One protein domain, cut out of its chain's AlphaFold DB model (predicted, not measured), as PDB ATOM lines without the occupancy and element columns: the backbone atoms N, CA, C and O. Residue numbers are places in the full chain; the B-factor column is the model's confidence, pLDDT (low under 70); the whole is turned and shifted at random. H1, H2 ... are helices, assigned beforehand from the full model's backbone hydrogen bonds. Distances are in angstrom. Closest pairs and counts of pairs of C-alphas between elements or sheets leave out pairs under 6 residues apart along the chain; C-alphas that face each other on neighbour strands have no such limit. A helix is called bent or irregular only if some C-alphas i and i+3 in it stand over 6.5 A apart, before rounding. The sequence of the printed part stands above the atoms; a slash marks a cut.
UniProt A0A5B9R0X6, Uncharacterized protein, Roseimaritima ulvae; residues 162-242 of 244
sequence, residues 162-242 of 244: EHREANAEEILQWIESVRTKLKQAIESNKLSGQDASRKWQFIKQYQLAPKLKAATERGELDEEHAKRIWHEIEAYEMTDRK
ATOM      1  N   GLU A 162     -22.603  39.836  33.295       67.94
ATOM      2  CA  GLU A 162     -22.519  40.758  32.161       67.94
ATOM      3  C   GLU A 162     -22.501  40.059  30.790       67.94
ATOM      4  O   GLU A 162     -23.118  40.546  29.853       67.94
ATOM      5  N   HIS A 163     -21.844  38.899  30.648       70.25
ATOM      6  CA  HIS A 163     -21.893  38.113  29.403       70.25
ATOM      7  C   HIS A 163     -23.255  37.445  29.214       70.25
ATOM      8  O   HIS A 163     -23.762  37.370  28.096       70.25
ATOM      9  N   ARG A 164     -23.872  36.986  30.307       74.06
ATOM     10  CA  ARG A 164     -25.236  36.437  30.273       74.06
ATOM     11  C   ARG A 164     -26.259  37.508  29.919       74.06
ATOM     12  O   ARG A 164     -27.102  37.284  29.058       74.06
ATOM     13  N   GLU A 165     -26.146  38.680  30.536       79.44
ATOM     14  CA  GLU A 165     -26.956  39.855  30.223       79.44
ATOM     15  C   GLU A 165     -26.730  40.310  28.780       79.44
ATOM     16  O   GLU A 165     -27.703  40.548  28.076       79.44
ATOM     17  N   ALA A 166     -25.486  40.333  28.291       84.25
ATOM     18  CA  ALA A 166     -25.188  40.668  26.900       84.25
ATOM     19  C   ALA A 166     -25.821  39.678  25.907       84.25
ATOM     20  O   ALA A 166     -26.417  40.101  24.918       84.25
ATOM     21  N   ASN A 167     -25.754  38.372  26.181       82.06
ATOM     22  CA  ASN A 167     -26.390  37.356  25.339       82.06
ATOM     23  C   ASN A 167     -27.925  37.440  25.390       82.06
ATOM     24  O   ASN A 167     -28.593  37.292  24.363       82.06
ATOM     25  N   ALA A 168     -28.504  37.687  26.569       87.69
ATOM     26  CA  ALA A 168     -29.941  37.905  26.722       87.69
ATOM     27  C   ALA A 168     -30.400  39.148  25.943       87.69
ATOM     28  O   ALA A 168     -31.383  39.091  25.200       87.69
ATOM     29  N   GLU A 169     -29.648  40.239  26.060       90.19
ATOM     30  CA  GLU A 169     -29.875  41.497  25.356       90.19
ATOM     31  C   GLU A 169     -29.770  41.310  23.835       90.19
ATOM     32  O   GLU A 169     -30.639  41.773  23.101       90.19
ATOM     33  N   GLU A 170     -28.788  40.551  23.336       90.25
ATOM     34  CA  GLU A 170     -28.680  40.235  21.905       90.25
ATOM     35  C   GLU A 170     -29.928  39.491  21.391       90.25
ATOM     36  O   GLU A 170     -30.470  39.812  20.326       90.25
ATOM     37  N   ILE A 171     -30.429  38.513  22.157       90.25
ATOM     38  CA  ILE A 171     -31.649  37.772  21.809       90.25
ATOM     39  C   ILE A 171     -32.861  38.713  21.772       90.25
ATOM     40  O   ILE A 171     -33.648  38.648  20.820       90.25
ATOM     41  N   LEU A 172     -33.002  39.602  22.760       90.56
ATOM     42  CA  LEU A 172     -34.083  40.592  22.829       90.56
ATOM     43  C   LEU A 172     -34.019  41.596  21.668       90.56
ATOM     44  O   LEU A 172     -35.029  41.836  21.002       90.56
ATOM     45  N   GLN A 173     -32.834  42.108  21.339       92.25
ATOM     46  CA  GLN A 173     -32.632  43.005  20.198       92.25
ATOM     47  C   GLN A 173     -32.977  42.328  18.868       92.25
ATOM     48  O   GLN A 173     -33.605  42.933  17.989       92.25
ATOM     49  N   TRP A 174     -32.614  41.054  18.706       93.62
ATOM     50  CA  TRP A 174     -32.992  40.282  17.526       93.62
ATOM     51  C   TRP A 174     -34.514  40.108  17.421       93.62
ATOM     52  O   TRP A 174     -35.075  40.337  16.343       93.62
ATOM     53  N   ILE A 175     -35.186  39.755  18.526       91.69
ATOM     54  CA  ILE A 175     -36.653  39.658  18.602       91.69
ATOM     55  C   ILE A 175     -37.297  40.977  18.163       91.69
ATOM     56  O   ILE A 175     -38.179  40.974  17.297       91.69
ATOM     57  N   GLU A 176     -36.830  42.100  18.706       91.19
ATOM     58  CA  GLU A 176     -37.398  43.416  18.427       91.19
ATOM     59  C   GLU A 176     -37.172  43.849  16.970       91.19
ATOM     60  O   GLU A 176     -38.072  44.382  16.312       91.19
ATOM     61  N   SER A 177     -36.012  43.520  16.394       93.25
ATOM     62  CA  SER A 177     -35.749  43.741  14.967       93.25
ATOM     63  C   SER A 177     -36.704  42.944  14.074       93.25
ATOM     64  O   SER A 177     -37.231  43.482  13.094       93.25
ATOM     65  N   VAL A 178     -36.950  41.668  14.389       92.38
ATOM     66  CA  VAL A 178     -37.899  40.835  13.635       92.38
ATOM     67  C   VAL A 178     -39.308  41.420  13.721       92.38
ATOM     68  O   VAL A 178     -39.975  41.545  12.690       92.38
ATOM     69  N   ARG A 179     -39.742  41.832  14.917       91.31
ATOM     70  CA  ARG A 179     -41.051  42.463  15.140       91.31
ATOM     71  C   ARG A 179     -41.211  43.741  14.328       91.31
ATOM     72  O   ARG A 179     -42.168  43.868  13.566       91.31
ATOM     73  N   THR A 180     -40.229  44.635  14.408       92.12
ATOM     74  CA  THR A 180     -40.217  45.898  13.661       92.12
ATOM     75  C   THR A 180     -40.331  45.659  12.154       92.12
ATOM     76  O   THR A 180     -41.132  46.306  11.478       92.12
ATOM     77  N   LYS A 181     -39.593  44.681  11.613       92.50
ATOM     78  CA  LYS A 181     -39.660  44.319  10.186       92.50
ATOM     79  C   LYS A 181     -41.033  43.786   9.774       92.50
ATOM     80  O   LYS A 181     -41.514  44.133   8.695       92.50
ATOM     81  N   LEU A 182     -41.667  42.954  10.605       90.25
ATOM     82  CA  LEU A 182     -43.022  42.460  10.342       90.25
ATOM     83  C   LEU A 182     -44.042  43.605  10.366       90.25
ATOM     84  O   LEU A 182     -44.844  43.707   9.440       90.25
ATOM     85  N   LYS A 183     -43.961  44.503  11.354       91.88
ATOM     86  CA  LYS A 183     -44.835  45.679  11.460       91.88
ATOM     87  C   LYS A 183     -44.713  46.603  10.245       91.88
ATOM     88  O   LYS A 183     -45.715  46.916   9.612       91.88
ATOM     89  N   GLN A 184     -43.490  46.946   9.842       92.00
ATOM     90  CA  GLN A 184     -43.248  47.760   8.645       92.00
ATOM     91  C   GLN A 184     -43.779  47.099   7.362       92.00
ATOM     92  O   GLN A 184     -44.255  47.777   6.449       92.00
ATOM     93  N   ALA A 185     -43.709  45.767   7.263       93.50
ATOM     94  CA  ALA A 185     -44.268  45.041   6.124       93.50
ATOM     95  C   ALA A 185     -45.805  45.127   6.073       93.50
ATOM     96  O   ALA A 185     -46.357  45.204   4.973       93.50
ATOM     97  N   ILE A 186     -46.477  45.166   7.230       93.31
ATOM     98  CA  ILE A 186     -47.927  45.398   7.329       93.31
ATOM     99  C   ILE A 186     -48.269  46.836   6.929       93.31
ATOM    100  O   ILE A 186     -49.081  47.038   6.032       93.31
ATOM    101  N   GLU A 187     -47.607  47.830   7.527       92.62
ATOM    102  CA  GLU A 187     -47.863  49.258   7.266       92.62
ATOM    103  C   GLU A 187     -47.641  49.639   5.794       92.62
ATOM    104  O   GLU A 187     -48.341  50.483   5.239       92.62
ATOM    105  N   SER A 188     -46.689  48.979   5.129       95.19
ATOM    106  CA  SER A 188     -46.426  49.163   3.698       95.19
ATOM    107  C   SER A 188     -47.301  48.302   2.774       95.19
ATOM    108  O   SER A 188     -47.044  48.266   1.571       95.19
ATOM    109  N   ASN A 189     -48.315  47.603   3.305       95.25
ATOM    110  CA  ASN A 189     -49.193  46.667   2.585       95.25
ATOM    111  C   ASN A 189     -48.451  45.548   1.822       95.25
ATOM    112  O   ASN A 189     -48.998  44.947   0.896       95.25
ATOM    113  N   LYS A 190     -47.201  45.241   2.194       96.56
ATOM    114  CA  LYS A 190     -46.423  44.126   1.622       96.56
ATOM    115  C   LYS A 190     -46.797  42.782   2.241       96.56
ATOM    116  O   LYS A 190     -46.463  41.738   1.683       96.56
ATOM    117  N   LEU A 191     -47.431  42.804   3.410       94.62
ATOM    118  CA  LEU A 191     -47.813  41.626   4.169       94.62
ATOM    119  C   LEU A 191     -49.151  41.875   4.868       94.62
ATOM    120  O   LEU A 191     -49.350  42.936   5.449       94.62
ATOM    121  N   SER A 192     -50.062  40.903   4.841       94.12
ATOM    122  CA  SER A 192     -51.283  40.989   5.646       94.12
ATOM    123  C   SER A 192     -50.970  40.741   7.128       94.12
ATOM    124  O   SER A 192     -50.021  40.022   7.454       94.12
ATOM    125  N   GLY A 193     -51.796  41.263   8.040       88.94
ATOM    126  CA  GLY A 193     -51.657  40.972   9.475       88.94
ATOM    127  C   GLY A 193     -51.708  39.467   9.783       88.94
ATOM    128  O   GLY A 193     -50.920  38.956  10.582       88.94
ATOM    129  N   GLN A 194     -52.554  38.712   9.071       90.12
ATOM    130  CA  GLN A 194     -52.649  37.256   9.220       90.12
ATOM    131  C   GLN A 194     -51.365  36.536   8.772       90.12
ATOM    132  O   GLN A 194     -50.930  35.580   9.418       90.12
ATOM    133  N   ASP A 195     -50.738  36.977   7.679       89.38
ATOM    134  CA  ASP A 195     -49.472  36.403   7.211       89.38
ATOM    135  C   ASP A 195     -48.306  36.751   8.134       89.38
ATOM    136  O   ASP A 195     -47.460  35.892   8.399       89.38
ATOM    137  N   ALA A 196     -48.276  37.977   8.660       90.44
ATOM    138  CA  ALA A 196     -47.299  38.394   9.659       90.44
ATOM    139  C   ALA A 196     -47.398  37.540  10.927       90.44
ATOM    140  O   ALA A 196     -46.387  37.016  11.391       90.44
ATOM    141  N   SER A 197     -48.618  37.306  11.418       90.00
ATOM    142  CA  SER A 197     -48.878  36.442  12.572       90.00
ATOM    143  C   SER A 197     -48.418  35.000  12.331       90.00
ATOM    144  O   SER A 197     -47.689  34.433  13.147       90.00
ATOM    145  N   ARG A 198     -48.740  34.412  11.168       88.56
ATOM    146  CA  ARG A 198     -48.265  33.065  10.799       88.56
ATOM    147  C   ARG A 198     -46.737  32.978  10.756       88.56
ATOM    148  O   ARG A 198     -46.165  32.021  11.275       88.56
ATOM    149  N   LYS A 199     -46.070  33.978  10.170       92.69
ATOM    150  CA  LYS A 199     -44.600  34.048  10.131       92.69
ATOM    151  C   LYS A 199     -44.001  34.193  11.526       92.69
ATOM    152  O   LYS A 199     -43.009  33.533  11.819       92.69
ATOM    153  N   TRP A 200     -44.608  35.002  12.387       93.31
ATOM    154  CA  TRP A 200     -44.158  35.168  13.763       93.31
ATOM    155  C   TRP A 200     -44.238  33.860  14.561       93.31
ATOM    156  O   TRP A 200     -43.247  33.461  15.171       93.31
ATOM    157  N   GLN A 201     -45.357  33.126  14.482       91.25
ATOM    158  CA  GLN A 201     -45.480  31.815  15.140       91.25
ATOM    159  C   GLN A 201     -44.423  30.819  14.644       91.25
ATOM    160  O   GLN A 201     -43.815  30.111  15.447       91.25
ATOM    161  N   PHE A 202     -44.144  30.811  13.336       92.06
ATOM    162  CA  PHE A 202     -43.070  29.993  12.776       92.06
ATOM    163  C   PHE A 202     -41.698  30.366  13.367       92.06
ATOM    164  O   PHE A 202     -40.944  29.490  13.786       92.06
ATOM    165  N   ILE A 203     -41.370  31.656  13.453       91.94
ATOM    166  CA  ILE A 203     -40.097  32.117  14.030       91.94
ATOM    167  C   ILE A 203     -39.989  31.717  15.508       91.94
ATOM    168  O   ILE A 203     -38.942  31.209  15.918       91.94
ATOM    169  N   LYS A 204     -41.066  31.864  16.292       93.38
ATOM    170  CA  LYS A 204     -41.082  31.440  17.699       93.38
ATOM    171  C   LYS A 204     -40.745  29.960  17.856       93.38
ATOM    172  O   LYS A 204     -39.851  29.608  18.620       93.38
ATOM    173  N   GLN A 205     -41.444  29.105  17.111       90.31
ATOM    174  CA  GLN A 205     -41.322  27.656  17.248       90.31
ATOM    175  C   GLN A 205     -39.979  27.123  16.735       90.31
ATOM    176  O   GLN A 205     -39.383  26.260  17.373       90.31
ATOM    177  N   TYR A 206     -39.507  27.616  15.588       90.25
ATOM    178  CA  TYR A 206     -38.388  26.993  14.871       90.25
ATOM    179  C   TYR A 206     -37.061  27.740  14.988       90.25
ATOM    180  O   TYR A 206     -36.033  27.190  14.604       90.25
ATOM    181  N   GLN A 207     -37.053  28.973  15.494       90.12
ATOM    182  CA  GLN A 207     -35.817  29.749  15.647       90.12
ATOM    183  C   GLN A 207     -35.602  30.174  17.094       90.12
ATOM    184  O   GLN A 207     -34.542  29.915  17.656       90.12
ATOM    185  N   LEU A 208     -36.613  30.778  17.716       90.94
ATOM    186  CA  LEU A 208     -36.466  31.369  19.042       90.94
ATOM    187  C   LEU A 208     -36.421  30.326  20.159       90.94
ATOM    188  O   LEU A 208     -35.478  30.339  20.946       90.94
ATOM    189  N   ALA A 209     -37.374  29.390  20.202       92.12
ATOM    190  CA  ALA A 209     -37.360  28.321  21.200       92.12
ATOM    191  C   ALA A 209     -36.068  27.472  21.136       92.12
ATOM    192  O   ALA A 209     -35.451  27.269  22.182       92.12
ATOM    193  N   PRO A 210     -35.577  27.045  19.950       91.25
ATOM    194  CA  PRO A 210     -34.282  26.375  19.845       91.25
ATOM    195  C   PRO A 210     -33.100  27.230  20.310       91.25
ATOM    196  O   PRO A 210     -32.216  26.706  20.982       91.25
ATOM    197  N   LYS A 211     -33.077  28.533  19.989       90.56
ATOM    198  CA  LYS A 211     -32.010  29.439  20.443       90.56
ATOM    199  C   LYS A 211     -31.982  29.581  21.962       90.56
ATOM    200  O   LYS A 211     -30.911  29.446  22.541       90.56
ATOM    201  N   LEU A 212     -33.135  29.813  22.593       91.44
ATOM    202  CA  LEU A 212     -33.241  29.911  24.052       91.44
ATOM    203  C   LEU A 212     -32.803  28.606  24.716       91.44
ATOM    204  O   LEU A 212     -31.965  28.628  25.609       91.44
ATOM    205  N   LYS A 213     -33.285  27.464  24.212       90.44
ATOM    206  CA  LYS A 213     -32.884  26.147  24.710       90.44
ATOM    207  C   LYS A 213     -31.371  25.934  24.609       90.44
ATOM    208  O   LYS A 213     -30.756  25.525  25.585       90.44
ATOM    209  N   ALA A 214     -30.771  26.242  23.459       81.94
ATOM    210  CA  ALA A 214     -29.335  26.089  23.255       81.94
ATOM    211  C   ALA A 214     -28.515  27.024  24.159       81.94
ATOM    212  O   ALA A 214     -27.514  26.591  24.721       81.94
ATOM    213  N   ALA A 215     -28.945  28.278  24.335       85.31
ATOM    214  CA  ALA A 215     -28.304  29.214  25.260       85.31
ATOM    215  C   ALA A 215     -28.368  28.699  26.709       85.31
ATOM    216  O   ALA A 215     -27.383  28.778  27.442       85.31
ATOM    217  N   THR A 216     -29.489  28.085  27.099       85.19
ATOM    218  CA  THR A 216     -29.633  27.446  28.412       85.19
ATOM    219  C   THR A 216     -28.765  26.205  28.573       85.19
ATOM    220  O   THR A 216     -28.080  26.067  29.584       85.19
ATOM    221  N   GLU A 217     -28.706  25.334  27.568       79.88
ATOM    222  CA  GLU A 217     -27.835  24.150  27.579       79.88
ATOM    223  C   GLU A 217     -26.344  24.521  27.650       79.88
ATOM    224  O   GLU A 217     -25.571  23.831  28.318       79.88
ATOM    225  N   ARG A 218     -25.945  25.634  27.018       78.12
ATOM    226  CA  ARG A 218     -24.581  26.186  27.093       78.12
ATOM    227  C   ARG A 218     -24.304  26.976  28.376       78.12
ATOM    228  O   ARG A 218     -23.161  27.343  28.621       78.12
ATOM    229  N   GLY A 219     -25.318  27.234  29.205       74.44
ATOM    230  CA  GLY A 219     -25.180  28.034  30.426       74.44
ATOM    231  C   GLY A 219     -24.989  29.538  30.183       74.44
ATOM    232  O   GLY A 219     -24.682  30.270  31.130       74.44
ATOM    233  N   GLU A 220     -25.192  29.994  28.944       82.56
ATOM    234  CA  GLU A 220     -25.195  31.408  28.535       82.56
ATOM    235  C   GLU A 220     -26.422  32.149  29.070       82.56
ATOM    236  O   GLU A 220     -26.387  33.362  29.242       82.56
ATOM    237  N   LEU A 221     -27.503  31.416  29.337       85.94
ATOM    238  CA  LEU A 221     -28.757  31.937  29.861       85.94
ATOM    239  C   LEU A 221     -29.293  30.954  30.898       85.94
ATOM    240  O   LEU A 221     -29.459  29.778  30.588       85.94
ATOM    241  N   ASP A 222     -29.576  31.376  32.126       85.88
ATOM    242  CA  ASP A 222     -30.270  30.472  33.047       85.88
ATOM    243  C   ASP A 222     -31.729  30.247  32.620       85.88
ATOM    244  O   ASP A 222     -32.314  30.992  31.826       85.88
ATOM    245  N   GLU A 223     -32.313  29.168  33.134       86.38
ATOM    246  CA  GLU A 223     -33.659  28.738  32.765       86.38
ATOM    247  C   GLU A 223     -34.728  29.786  33.122       86.38
ATOM    248  O   GLU A 223     -35.694  29.963  32.380       86.38
ATOM    249  N   GLU A 224     -34.550  30.522  34.221       85.88
ATOM    250  CA  GLU A 224     -35.507  31.535  34.668       85.88
ATOM    251  C   GLU A 224     -35.473  32.778  33.774       85.88
ATOM    252  O   GLU A 224     -36.528  33.313  33.416       85.88
ATOM    253  N   HIS A 225     -34.294  33.208  33.325       86.94
ATOM    254  CA  HIS A 225     -34.183  34.246  32.304       86.94
ATOM    255  C   HIS A 225     -34.765  33.797  30.961       86.94
ATOM    256  O   HIS A 225     -35.505  34.562  30.339       86.94
ATOM    257  N   ALA A 226     -34.524  32.553  30.535       93.56
ATOM    258  CA  ALA A 226     -35.125  32.015  29.314       93.56
ATOM    259  C   ALA A 226     -36.664  32.025  29.375       93.56
ATOM    260  O   ALA A 226     -37.320  32.478  28.432       93.56
ATOM    261  N   LYS A 227     -37.243  31.594  30.504       94.12
ATOM    262  CA  LYS A 227     -38.693  31.659  30.758       94.12
ATOM    263  C   LYS A 227     -39.207  33.092  30.762       94.12
ATOM    264  O   LYS A 227     -40.257  33.359  30.185       94.12
ATOM    265  N   ARG A 228     -38.477  34.025  31.377       92.19
ATOM    266  CA  ARG A 228     -38.861  35.442  31.420       92.19
ATOM    267  C   ARG A 228     -38.939  36.047  30.024       92.19
ATOM    268  O   ARG A 228     -39.962  36.640  29.702       92.19
ATOM    269  N   ILE A 229     -37.914  35.834  29.195       92.75
ATOM    270  CA  ILE A 229     -37.907  36.278  27.794       92.75
ATOM    271  C   ILE A 229     -39.115  35.683  27.061       92.75
ATOM    272  O   ILE A 229     -39.849  36.403  26.384       92.75
ATOM    273  N   TRP A 230     -39.372  34.382  27.236       95.50
ATOM    274  CA  TRP A 230     -40.528  33.716  26.631       95.50
ATOM    275  C   TRP A 230     -41.867  34.338  27.052       95.50
ATOM    276  O   TRP A 230     -42.710  34.636  26.206       95.50
ATOM    277  N   HIS A 231     -42.055  34.589  28.346       93.81
ATOM    278  CA  HIS A 231     -43.274  35.206  28.864       93.81
ATOM    279  C   HIS A 231     -43.453  36.650  28.408       93.81
ATOM    280  O   HIS A 231     -44.572  37.052  28.099       93.81
ATOM    281  N   GLU A 232     -42.373  37.423  28.322       91.06
ATOM    282  CA  GLU A 232     -42.414  38.773  27.768       91.06
ATOM    283  C   GLU A 232     -42.907  38.737  26.317       91.06
ATOM    284  O   GLU A 232     -43.825  39.471  25.943       91.06
ATOM    285  N   ILE A 233     -42.401  37.796  25.516       90.00
ATOM    286  CA  ILE A 233     -42.858  37.596  24.140       90.00
ATOM    287  C   ILE A 233     -44.362  37.304  24.069       90.00
ATOM    288  O   ILE A 233     -45.055  37.897  23.238       90.00
ATOM    289  N   GLU A 234     -44.861  36.408  24.921       91.88
ATOM    290  CA  GLU A 234     -46.280  36.039  24.972       91.88
ATOM    291  C   GLU A 234     -47.172  37.186  25.465       91.88
ATOM    292  O   GLU A 234     -48.269  37.385  24.937       91.88
ATOM    293  N   ALA A 235     -46.706  37.970  26.438       88.50
ATOM    294  CA  ALA A 235     -47.446  39.104  26.983       88.50
ATOM    295  C   ALA A 235     -47.698  40.185  25.919       88.50
ATOM    296  O   ALA A 235     -48.823  40.677  25.798       88.50
ATOM    297  N   TYR A 236     -46.690  40.492  25.097       82.06
ATOM    298  CA  TYR A 236     -46.820  41.438  23.982       82.06
ATOM    299  C   TYR A 236     -47.853  40.995  22.928       82.06
ATOM    300  O   TYR A 236     -48.576  41.819  22.372       82.06
ATOM    301  N   GLU A 237     -48.000  39.692  22.671       82.81
ATOM    302  CA  GLU A 237     -49.030  39.201  21.739       82.81
ATOM    303  C   GLU A 237     -50.452  39.434  22.264       82.81
ATOM    304  O   GLU A 237     -51.393  39.604  21.484       82.81
ATOM    305  N   MET A 238     -50.624  39.436  23.588       75.06
ATOM    306  CA  MET A 238     -51.921  39.691  24.207       75.06
ATOM    307  C   MET A 238     -52.312  41.168  24.184       75.06
ATOM    308  O   MET A 238     -53.508  41.464  24.219       75.06
ATOM    309  N   THR A 239     -51.348  42.089  24.128       81.06
ATOM    310  CA  THR A 239     -51.633  43.524  24.016       81.06
ATOM    311  C   THR A 239     -52.022  43.916  22.596       81.06
ATOM    312  O   THR A 239     -53.014  44.622  22.435       81.06
ATOM    313  N   ASP A 240     -51.337  43.390  21.575       76.44
ATOM    314  CA  ASP A 240     -51.636  43.721  20.172       76.44
ATOM    315  C   ASP A 240     -53.022  43.214  19.746       76.44
ATOM    316  O   ASP A 240     -53.782  43.936  19.109       76.44
ATOM    317  N   ARG A 241     -53.430  42.019  20.198       73.69
ATOM    318  CA  ARG A 241     -54.770  41.471  19.906       73.69
ATOM    319  C   ARG A 241     -55.937  42.255  20.504       73.69
ATOM    320  O   ARG A 241     -57.072  42.002  20.122       73.69
ATOM    321  N   LYS A 242     -55.694  43.112  21.498       70.81
ATOM    322  CA  LYS A 242     -56.738  43.952  22.107       70.81
ATOM    323  C   LYS A 242     -56.881  45.307  21.412       70.81
ATOM    324  O   LYS A 242     -57.828  46.023  21.727       70.81
TER     325      LYS A 242
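This is residues 162 to 242 of the 244 residues of an uncharacterized protein of Roseimaritima ulvae (UniProt A0A5B9R0X6). Three helices run up and down side by side as a loose three-sided rod, bent H2 bowing over H1 and H3. The 81 printed residues, with named helices H1, H2, H3 and no named strand, are all helix in class, only just compact, close to loose (radius of gyration of the C-alphas 13.7 A), spanning 41 by 20 by 20 A.

H1, residues 162 to 187, 36.5 A, begins at (-22.519, 40.758, 32.161). H2, residues 193 to 217, assigned as one helix by its hydrogen bonds, is bent: C-alphas 206 and 209 are 6.5 A apart. Its arms are H2a, 193 to 206, 20.0 A, and H2b, 209 to 217, 12.2 A. H3, residues 223 to 240, 26.6 A, ends at (-51.636, 43.721, 20.172).

H1 touches H2a, a hairpin, with residues 182 to 186 alone; closest C-alphas, Leu 182 and Ala 196, 5.9 A. H3 touches H2b, a hairpin, with residues 223 to 226 alone; closest C-alphas, Leu 212 and Ala 226, 6.0 A. H1 and H3 are close but not clearly touching: closest C-alphas, Leu 172 and Ile 229, 7.6 A. H2a and H3 are apart. Every O i to N i+4 pair is within hydrogen-bond range in H1, H2a, H2b and H3.

The printed part has no cut; both links are tight. Residue 162 is under pLDDT 70.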